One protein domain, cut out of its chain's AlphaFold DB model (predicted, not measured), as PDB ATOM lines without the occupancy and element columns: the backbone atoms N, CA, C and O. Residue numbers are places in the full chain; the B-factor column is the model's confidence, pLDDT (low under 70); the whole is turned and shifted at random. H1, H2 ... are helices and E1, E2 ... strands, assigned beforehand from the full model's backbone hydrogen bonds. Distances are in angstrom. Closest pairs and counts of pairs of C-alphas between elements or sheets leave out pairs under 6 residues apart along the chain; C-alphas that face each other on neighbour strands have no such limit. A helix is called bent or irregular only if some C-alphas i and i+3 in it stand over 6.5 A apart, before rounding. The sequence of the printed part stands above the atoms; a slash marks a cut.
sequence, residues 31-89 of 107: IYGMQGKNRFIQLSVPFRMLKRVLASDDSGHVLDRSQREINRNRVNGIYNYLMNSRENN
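Overview. This is residues 31 to 89 of the 107 residues of an uncharacterized protein of Xenorhabdus bovienii str. feltiae Moldova (UniProt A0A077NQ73). A loose, open curve: a two-stranded hairpin, E1 and E2, makes one end, and the chain then passes through a U whose two arms are the short helix H1 and the long helix H3, with the small helix H2 in the stretch that joins them. The middle of the U is empty, and H3 makes the other end of the length. The printed part has 59 residues, in the order E1, E2, H1, H2, H3, and its class is mixed, helices and strands; the one sheet has the order E1 - E2 and is antiparallel. The whole is only just loose, close to extended, with a radius of gyration of the C-alphas of 15.5 A, and only just elongated, with spans of 42 by 28 by 23 A.

Along the chain. Find C-alpha 31 at (39.729, 4.391, -4.428); from there E1, residues 31 to 35, runs 12.4 A. After it look for E2, residues 38 to 43, which runs 16.5 A. Next comes H1, residues 47 to 55, beginning at (39.536, -13.188, -4.160) and 13.6 A long. H2 is residues 63 to 66. Last, H3, residues 72 to 87, runs 22.4 A and ends at C-alpha 87, (39.765, -23.653, -18.403).

Arrangement. Begin at the sheet: E1 and E2 are a hairpin, antiparallel, with 154 degrees between their directions. The C-alphas of Tyr 32 and Ile 41 face each other at 4.7 A. Look at N 31 and O 42, 2.8 A apart, and at N 40 and O 33, 2.9 A apart, both within hydrogen-bond range. From E2 a tight link of 3 residues leads to H1, which is irregular: its C-alphas 48 and 51 are 7.2 A apart. H1 is apart from E1, from H2 and from H3. H2 and H3 are apart too, and H3 touches no helix. In H3 every O i to N i+4 pair is within hydrogen-bond range; in H1 3 of 5 are, and H2, with 4 residues, is too short for such a pair.

Size, cuts and confidence. The two C-alphas farthest apart are those of Lys 37 and Glu 87, 43.0 A. Residues 63 to 89, of which 63 to 66 belong to H2 and 72 to 87 to H3, stand free. The printed part has no cut. The links E1 to E2, E2 to H1 and H2 to H3 are tight, and the link H1 to H2, with 7 residues, is short. The mean pLDDT of the printed part is 73.7, and residues 54 to 70 are under 70; H2 has a mean of 47.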
ATOM      1  N   ILE A  31      40.155   3.067  -3.978       89.25
ATOM      2  CA  ILE A  31      39.729   4.391  -4.428       89.25
ATOM      3  C   ILE A  31      38.678   4.893  -3.446       89.25
ATOM      4  O   ILE A  31      37.722   4.183  -3.136       89.25
ATOM      5  N   TYR A  32      38.846   6.132  -2.998       87.88
ATOM      6  CA  TYR A  32      37.877   6.863  -2.192       87.88
ATOM      7  C   TYR A  32      37.229   7.958  -3.044       87.88
ATOM      8  O   TYR A  32      37.925   8.683  -3.760       87.88
ATOM      9  N   GLY A  33      35.905   8.095  -2.973       86.00
ATOM     10  CA  GLY A  33      35.183   9.083  -3.766       86.00
ATOM     11  C   GLY A  33      33.833   9.496  -3.189       86.00
ATOM     12  O   GLY A  33      33.353   8.970  -2.186       86.00
ATOM     13  N   MET A  34      33.216  10.467  -3.862       86.88
ATOM     14  CA  MET A  34      31.881  10.973  -3.553       86.88
ATOM     15  C   MET A  34      30.948  10.728  -4.738       86.88
ATOM     16  O   MET A  34      31.242  11.149  -5.856       86.88
ATOM     17  N   GLN A  35      29.805  10.095  -4.492       80.56
ATOM     18  CA  GLN A  35      28.709   9.986  -5.449       80.56
ATOM     19  C   GLN A  35      27.517  10.788  -4.920       80.56
ATOM     20  O   GLN A  35      26.817  10.385  -3.988       80.56
ATOM     21  N   GLY A  36      27.306  11.977  -5.487       85.88
ATOM     22  CA  GLY A  36      26.362  12.945  -4.934       85.88
ATOM     23  C   GLY A  36      26.795  13.383  -3.532       85.88
ATOM     24  O   GLY A  36      27.858  13.973  -3.369       85.88
ATOM     25  N   LYS A  37      25.974  13.086  -2.517       83.50
ATOM     26  CA  LYS A  37      26.284  13.364  -1.100       83.50
ATOM     27  C   LYS A  37      26.843  12.154  -0.345       83.50
ATOM     28  O   LYS A  37      27.183  12.286   0.825       83.50
ATOM     29  N   ASN A  38      26.944  10.999  -1.002       76.19
ATOM     30  CA  ASN A  38      27.348   9.751  -0.368       76.19
ATOM     31  C   ASN A  38      28.827   9.469  -0.634       76.19
ATOM     32  O   ASN A  38      29.301   9.641  -1.759       76.19
ATOM     33  N   ARG A  39      29.541   9.011   0.394       79.25
ATOM     34  CA  ARG A  39      30.906   8.487   0.265       79.25
ATOM     35  C   ARG A  39      30.844   7.077  -0.316       79.25
ATOM     36  O   ARG A  39      29.990   6.294   0.091       79.25
ATOM     37  N   PHE A  40      31.745   6.759  -1.238       81.94
ATOM     38  CA  PHE A  40      31.949   5.393  -1.708       81.94
ATOM     39  C   PHE A  40      33.433   5.037  -1.672       81.94
ATOM     40  O   PHE A  40      34.299   5.882  -1.906       81.94
ATOM     41  N   ILE A  41      33.709   3.772  -1.370       81.31
ATOM     42  CA  ILE A  41      35.052   3.204  -1.347       81.31
ATOM     43  C   ILE A  41      35.036   1.978  -2.252       81.31
ATOM     44  O   ILE A  41      34.147   1.133  -2.146       81.31
ATOM     45  N   GLN A  42      36.011   1.886  -3.145       85.44
ATOM     46  CA  GLN A  42      36.225   0.717  -3.986       85.44
ATOM     47  C   GLN A  42      37.570   0.097  -3.630       85.44
ATOM     48  O   GLN A  42      38.597   0.754  -3.760       85.44
ATOM     49  N   LEU A  43      37.573  -1.168  -3.211       84.69
ATOM     50  CA  LEU A  43      38.781  -1.906  -2.838       84.69
ATOM     51  C   LEU A  43      39.087  -2.983  -3.881       84.69
ATOM     52  O   LEU A  43      38.184  -3.687  -4.335       84.69
ATOM     53  N   SER A  44      40.362  -3.143  -4.227       86.00
ATOM     54  CA  SER A  44      40.835  -4.254  -5.058       86.00
ATOM     55  C   SER A  44      41.444  -5.328  -4.163       86.00
ATOM     56  O   SER A  44      42.597  -5.238  -3.747       86.00
ATOM     57  N   VAL A  45      40.646  -6.347  -3.846       82.44
ATOM     58  CA  VAL A  45      41.006  -7.403  -2.890       82.44
ATOM     59  C   VAL A  45      41.283  -8.714  -3.633       82.44
ATOM     60  O   VAL A  45      40.483  -9.110  -4.485       82.44
ATOM     61  N   PRO A  46      42.357  -9.457  -3.298       82.12
ATOM     62  CA  PRO A  46      42.540 -10.811  -3.805       82.12
ATOM     63  C   PRO A  46      41.352 -11.697  -3.418       82.12
ATOM     64  O   PRO A  46      41.013 -11.810  -2.241       82.12
ATOM     65  N   PHE A  47      40.760 -12.402  -4.384       77.12
ATOM     66  CA  PHE A  47      39.536 -13.188  -4.160       77.12
ATOM     67  C   PHE A  47      39.650 -14.184  -2.988       77.12
ATOM     68  O   PHE A  47      38.718 -14.350  -2.205       77.12
ATOM     69  N   ARG A  48      40.834 -14.784  -2.788       77.50
ATOM     70  CA  ARG A  48      41.131 -15.692  -1.660       77.50
ATOM     71  C   ARG A  48      40.995 -15.051  -0.271       77.50
ATOM     72  O   ARG A  48      40.856 -15.773   0.713       77.50
ATOM     73  N   MET A  49      41.085 -13.725  -0.178       78.44
ATOM     74  CA  MET A  49      40.996 -12.964   1.073       78.44
ATOM     75  C   MET A  49      39.594 -12.405   1.317       78.44
ATOM     76  O   MET A  49      39.301 -12.011   2.440       78.44
ATOM     77  N   LEU A  50      38.707 -12.451   0.319       74.50
ATOM     78  CA  LEU A  50      37.362 -11.882   0.393       74.50
ATOM     79  C   LEU A  50      36.581 -12.365   1.622       74.50
ATOM     80  O   LEU A  50      36.006 -11.555   2.338       74.50
ATOM     81  N   LYS A  51      36.616 -13.672   1.920       71.75
ATOM     82  CA  LYS A  51      35.940 -14.233   3.102       71.75
ATOM     83  C   LYS A  51      36.431 -13.600   4.409       71.75
ATOM     84  O   LYS A  51      35.634 -13.415   5.315       71.75
ATOM     85  N   ARG A  52      37.727 -13.293   4.516       70.56
ATOM     86  CA  ARG A  52      38.323 -12.696   5.722       70.56
ATOM     87  C   ARG A  52      37.986 -11.214   5.840       70.56
ATOM     88  O   ARG A  52      37.669 -10.769   6.931       70.56
ATOM     89  N   VAL A  53      37.996 -10.494   4.719       72.31
ATOM     90  CA  VAL A  53      37.600  -9.079   4.667       72.31
ATOM     91  C   VAL A  53      36.131  -8.913   5.061       72.31
ATOM     92  O   VAL A  53      35.813  -8.049   5.866       72.31
ATOM     93  N   LEU A  54      35.248  -9.785   4.567       68.06
ATOM     94  CA  LEU A  54      33.825  -9.764   4.925       68.06
ATOM     95  C   LEU A  54      33.554 -10.232   6.364       68.06
ATOM     96  O   LEU A  54      32.603  -9.770   6.975       68.06
ATOM     97  N   ALA A  55      34.380 -11.128   6.913       61.59
ATOM     98  CA  ALA A  55      34.226 -11.612   8.288       61.59
ATOM     99  C   ALA A  55      34.573 -10.555   9.354       61.59
ATOM    100  O   ALA A  55      34.216 -10.726  10.515       61.59
ATOM    101  N   SER A  56      35.247  -9.460   8.982       52.91
ATOM    102  CA  SER A  56      35.522  -8.346   9.901       52.91
ATOM    103  C   SER A  56      34.259  -7.561  10.299       52.91
ATOM    104  O   SER A  56      34.318  -6.756  11.222       52.91
ATOM    105  N   ASP A  57      33.127  -7.799   9.625       49.44
ATOM    106  CA  ASP A  57      31.834  -7.136   9.849       49.44
ATOM    107  C   ASP A  57      30.875  -7.958  10.748       49.44
ATOM    108  O   ASP A  57      29.719  -7.595  10.937       49.44
ATOM    109  N   ASP A  58      31.335  -9.051  11.374       49.38
ATOM    110  CA  ASP A  58      30.504  -9.899  12.261       49.38
ATOM    111  C   ASP A  58      30.105  -9.216  13.600       49.38
ATOM    112  O   ASP A  58      29.505  -9.846  14.473       49.38
ATOM    113  N   SER A  59      30.405  -7.923  13.788       48.75
ATOM    114  CA  SER A  59      30.060  -7.148  14.998       48.75
ATOM    115  C   SER A  59      28.665  -6.495  14.972       48.75
ATOM    116  O   SER A  59      28.253  -5.848  15.936       48.75
ATOM    117  N   GLY A  60      27.883  -6.731  13.918       48.66
ATOM    118  CA  GLY A  60      26.458  -6.411  13.839       48.66
ATOM    119  C   GLY A  60      25.742  -7.442  12.972       48.66
ATOM    120  O   GLY A  60      26.367  -8.128  12.174       48.66
ATOM    121  N   HIS A  61      24.428  -7.598  13.129       44.91
ATOM    122  CA  HIS A  61      23.641  -8.574  12.369       44.91
ATOM    123  C   HIS A  61      23.605  -8.198  10.864       44.91
ATOM    124  O   HIS A  61      22.642  -7.614  10.366       44.91
ATOM    125  N   VAL A  62      24.655  -8.548  10.105       46.78
ATOM    126  CA  VAL A  62      24.752  -8.402   8.633       46.78
ATOM    127  C   VAL A  62      23.551  -9.069   7.944       46.78
ATOM    128  O   VAL A  62      23.059  -8.617   6.903       46.78
ATOM    129  N   LEU A  63      23.034 -10.125   8.579       44.69
ATOM    130  CA  LEU A  63      21.855 -10.875   8.165       44.69
ATOM    131  C   LEU A  63      20.565 -10.042   8.180       44.69
ATOM    132  O   LEU A  63      19.710 -10.288   7.338       44.69
ATOM    133  N   ASP A  64      20.427  -9.021   9.027       44.75
ATOM    134  CA  ASP A  64      19.148  -8.305   9.168       44.75
ATOM    135  C   ASP A  64      18.898  -7.298   8.033       44.75
ATOM    136  O   ASP A  64      17.759  -6.893   7.799       44.75
ATOM    137  N   ARG A  65      19.941  -6.922   7.276       48.12
ATOM    138  CA  ARG A  65      19.830  -6.007   6.117       48.12
ATOM    139  C   ARG A  65      20.181  -6.648   4.780       48.12
ATOM    140  O   ARG A  65      19.814  -6.117   3.732       48.12
ATOM    141  N   SER A  66      20.847  -7.801   4.818       48.88
ATOM    142  CA  SER A  66      21.316  -8.528   3.634       48.88
ATOM    143  C   SER A  66      20.592  -9.850   3.401       48.88
ATOM    144  O   SER A  66      21.020 -10.604   2.530       48.88
ATOM    145  N   GLN A  67      19.500 -10.137   4.124       43.12
ATOM    146  CA  GLN A  67      18.623 -11.292   3.882       43.12
ATOM    147  C   GLN A  67      17.918 -11.201   2.508       43.12
ATOM    148  O   GLN A  67      16.711 -11.032   2.370       43.12
ATOM    149  N   ARG A  68      18.693 -11.354   1.435       54.34
ATOM    150  CA  ARG A  68      18.289 -12.193   0.316       54.34
ATOM    151  C   ARG A  68      18.857 -13.557   0.664       54.34
ATOM    152  O   ARG A  68      20.075 -13.680   0.770       54.34
ATOM    153  N   GLU A  69      18.000 -14.555   0.865       57.69
ATOM    154  CA  GLU A  69      18.455 -15.946   0.923       57.69
ATOM    155  C   GLU A  69      19.516 -16.187  -0.159       57.69
ATOM    156  O   GLU A  69      19.388 -15.705  -1.294       57.69
ATOM    157  N   ILE A  70      20.579 -16.912   0.198       61.88
ATOM    158  CA  ILE A  70      21.649 -17.256  -0.738       61.88
ATOM    159  C   ILE A  70      21.013 -17.946  -1.946       61.88
ATOM    160  O   ILE A  70      20.567 -19.092  -1.883       61.88
ATOM    161  N   ASN A  71      20.980 -17.237  -3.073       71.88
ATOM    162  CA  ASN A  71      20.413 -17.767  -4.298       71.88
ATOM    163  C   ASN A  71      21.383 -18.806  -4.872       71.88
ATOM    164  O   ASN A  71      22.386 -18.458  -5.500       71.88
ATOM    165  N   ARG A  72      21.077 -20.090  -4.660       73.38
ATOM    166  CA  ARG A  72      21.910 -21.216  -5.113       73.38
ATOM    167  C   ARG A  72      22.182 -21.181  -6.621       73.38
ATOM    168  O   ARG A  72      23.294 -21.487  -7.040       73.38
ATOM    169  N   ASN A  73      21.218 -20.729  -7.428       77.31
ATOM    170  CA  ASN A  73      21.403 -20.593  -8.877       77.31
ATOM    171  C   ASN A  73      22.461 -19.532  -9.208       77.31
ATOM    172  O   ASN A  73      23.301 -19.745 -10.079       77.31
ATOM    173  N   ARG A  74      22.472 -18.411  -8.476       75.12
ATOM    174  CA  ARG A  74      23.483 -17.354  -8.631       75.12
ATOM    175  C   ARG A  74      24.874 -17.829  -8.203       75.12
ATOM    176  O   ARG A  74      25.841 -17.522  -8.892       75.12
ATOM    177  N   VAL A  75      24.971 -18.601  -7.119       80.88
ATOM    178  CA  VAL A  75      26.243 -19.192  -6.662       80.88
ATOM    179  C   VAL A  75      26.820 -20.127  -7.726       80.88
ATOM    180  O   VAL A  75      27.986 -19.986  -8.092       80.88
ATOM    181  N   ASN A  76      25.996 -21.017  -8.282       82.56
ATOM    182  CA  ASN A  76      26.421 -21.921  -9.353       82.56
ATOM    183  C   ASN A  76      26.836 -21.159 -10.619       82.56
ATOM    184  O   ASN A  76      27.817 -21.524 -11.259       82.56
ATOM    185  N   GLY A  77      26.137 -20.070 -10.958       84.12
ATOM    186  CA  GLY A  77      26.516 -19.204 -12.076       84.12
ATOM    187  C   GLY A  77      27.912 -18.597 -11.909       84.12
ATOM    188  O   GLY A  77      28.715 -18.655 -12.837       84.12
ATOM    189  N   ILE A  78      28.229 -18.079 -10.716       84.88
ATOM    190  CA  ILE A  78      29.563 -17.536 -10.407       84.88
ATOM    191  C   ILE A  78      30.621 -18.642 -10.468       84.88
ATOM    192  O   ILE A  78      31.670 -18.449 -11.079       84.88
ATOM    193  N   TYR A  79      30.350 -19.805  -9.870       86.50
ATOM    194  CA  TYR A  79      31.275 -20.937  -9.904       86.50
ATOM    195  C   TYR A  79      31.605 -21.359 -11.342       86.50
ATOM    196  O   TYR A  79      32.778 -21.435 -11.707       86.50
ATOM    197  N   ASN A  80      30.578 -21.553 -12.171       89.19
ATOM    198  CA  ASN A  80      30.748 -21.939 -13.569       89.19
ATOM    199  C   ASN A  80      31.509 -20.868 -14.360       89.19
ATOM    200  O   ASN A  80      32.383 -21.207 -15.150       89.19
ATOM    201  N   TYR A  81      31.226 -19.583 -14.125       87.44
ATOM    202  CA  TYR A  81      31.957 -18.484 -14.759       87.44
ATOM    203  C   TYR A  81      33.459 -18.529 -14.436       87.44
ATOM    204  O   TYR A  81      34.291 -18.411 -15.337       87.44
ATOM    205  N   LEU A  82      33.811 -18.765 -13.168       87.88
ATOM    206  CA  LEU A  82      35.206 -18.868 -12.734       87.88
ATOM    207  C   LEU A  82      35.907 -20.099 -13.321       87.88
ATOM    208  O   LEU A  82      37.037 -19.984 -13.793       87.88
ATOM    209  N   MET A  83      35.252 -21.266 -13.304       91.31
ATOM    210  CA  MET A  83      35.841 -22.498 -13.845       91.31
ATOM    211  C   MET A  83      36.031 -22.406 -15.357       91.31
ATOM    212  O   MET A  83      37.133 -22.659 -15.836       91.31
ATOM    213  N   ASN A  84      35.022 -21.935 -16.092       91.06
ATOM    214  CA  ASN A  84      35.127 -21.745 -17.536       91.06
ATOM    215  C   ASN A  84      36.235 -20.754 -17.896       91.06
ATOM    216  O   ASN A  84      36.969 -20.985 -18.851       91.06
ATOM    217  N   SER A  85      36.382 -19.662 -17.141       88.94
ATOM    218  CA  SER A  85      37.439 -18.685 -17.417       88.94
ATOM    219  C   SER A  85      38.829 -19.266 -17.166       88.94
ATOM    220  O   SER A  85      39.748 -19.044 -17.950       88.94
ATOM    221  N   ARG A  86      38.978 -20.084 -16.116       87.69
ATOM    222  CA  ARG A  86      40.218 -20.818 -15.838       87.69
ATOM    223  C   ARG A  86      40.546 -21.825 -16.943       87.69
ATOM    224  O   ARG A  86      41.695 -21.896 -17.361       87.69
ATOM    225  N   GLU A  87      39.570 -22.617 -17.379       93.62
ATOM    226  CA  GLU A  87      39.765 -23.653 -18.403       93.62
ATOM    227  C   GLU A  87      40.088 -23.055 -19.774       93.62
ATOM    228  O   GLU A  87      40.948 -23.573 -20.483       93.62
ATOM    229  N   ASN A  88      39.453 -21.934 -20.119       92.31
ATOM    230  CA  ASN A  88      39.649 -21.248 -21.398       92.31
ATOM    231  C   ASN A  88      40.733 -20.161 -21.351       92.31
ATOM    232  O   ASN A  88      40.948 -19.473 -22.347       92.31
ATOM    233  N   ASN A  89      41.412 -20.007 -20.209       89.12
ATOM    234  CA  ASN A  89      42.445 -19.001 -19.964       89.12
ATOM    235  C   ASN A  89      41.996 -17.570 -20.335       89.12
ATOM    236  O   ASN A  89      42.742 -16.808 -20.949       89.12
TER     237      ASN A  89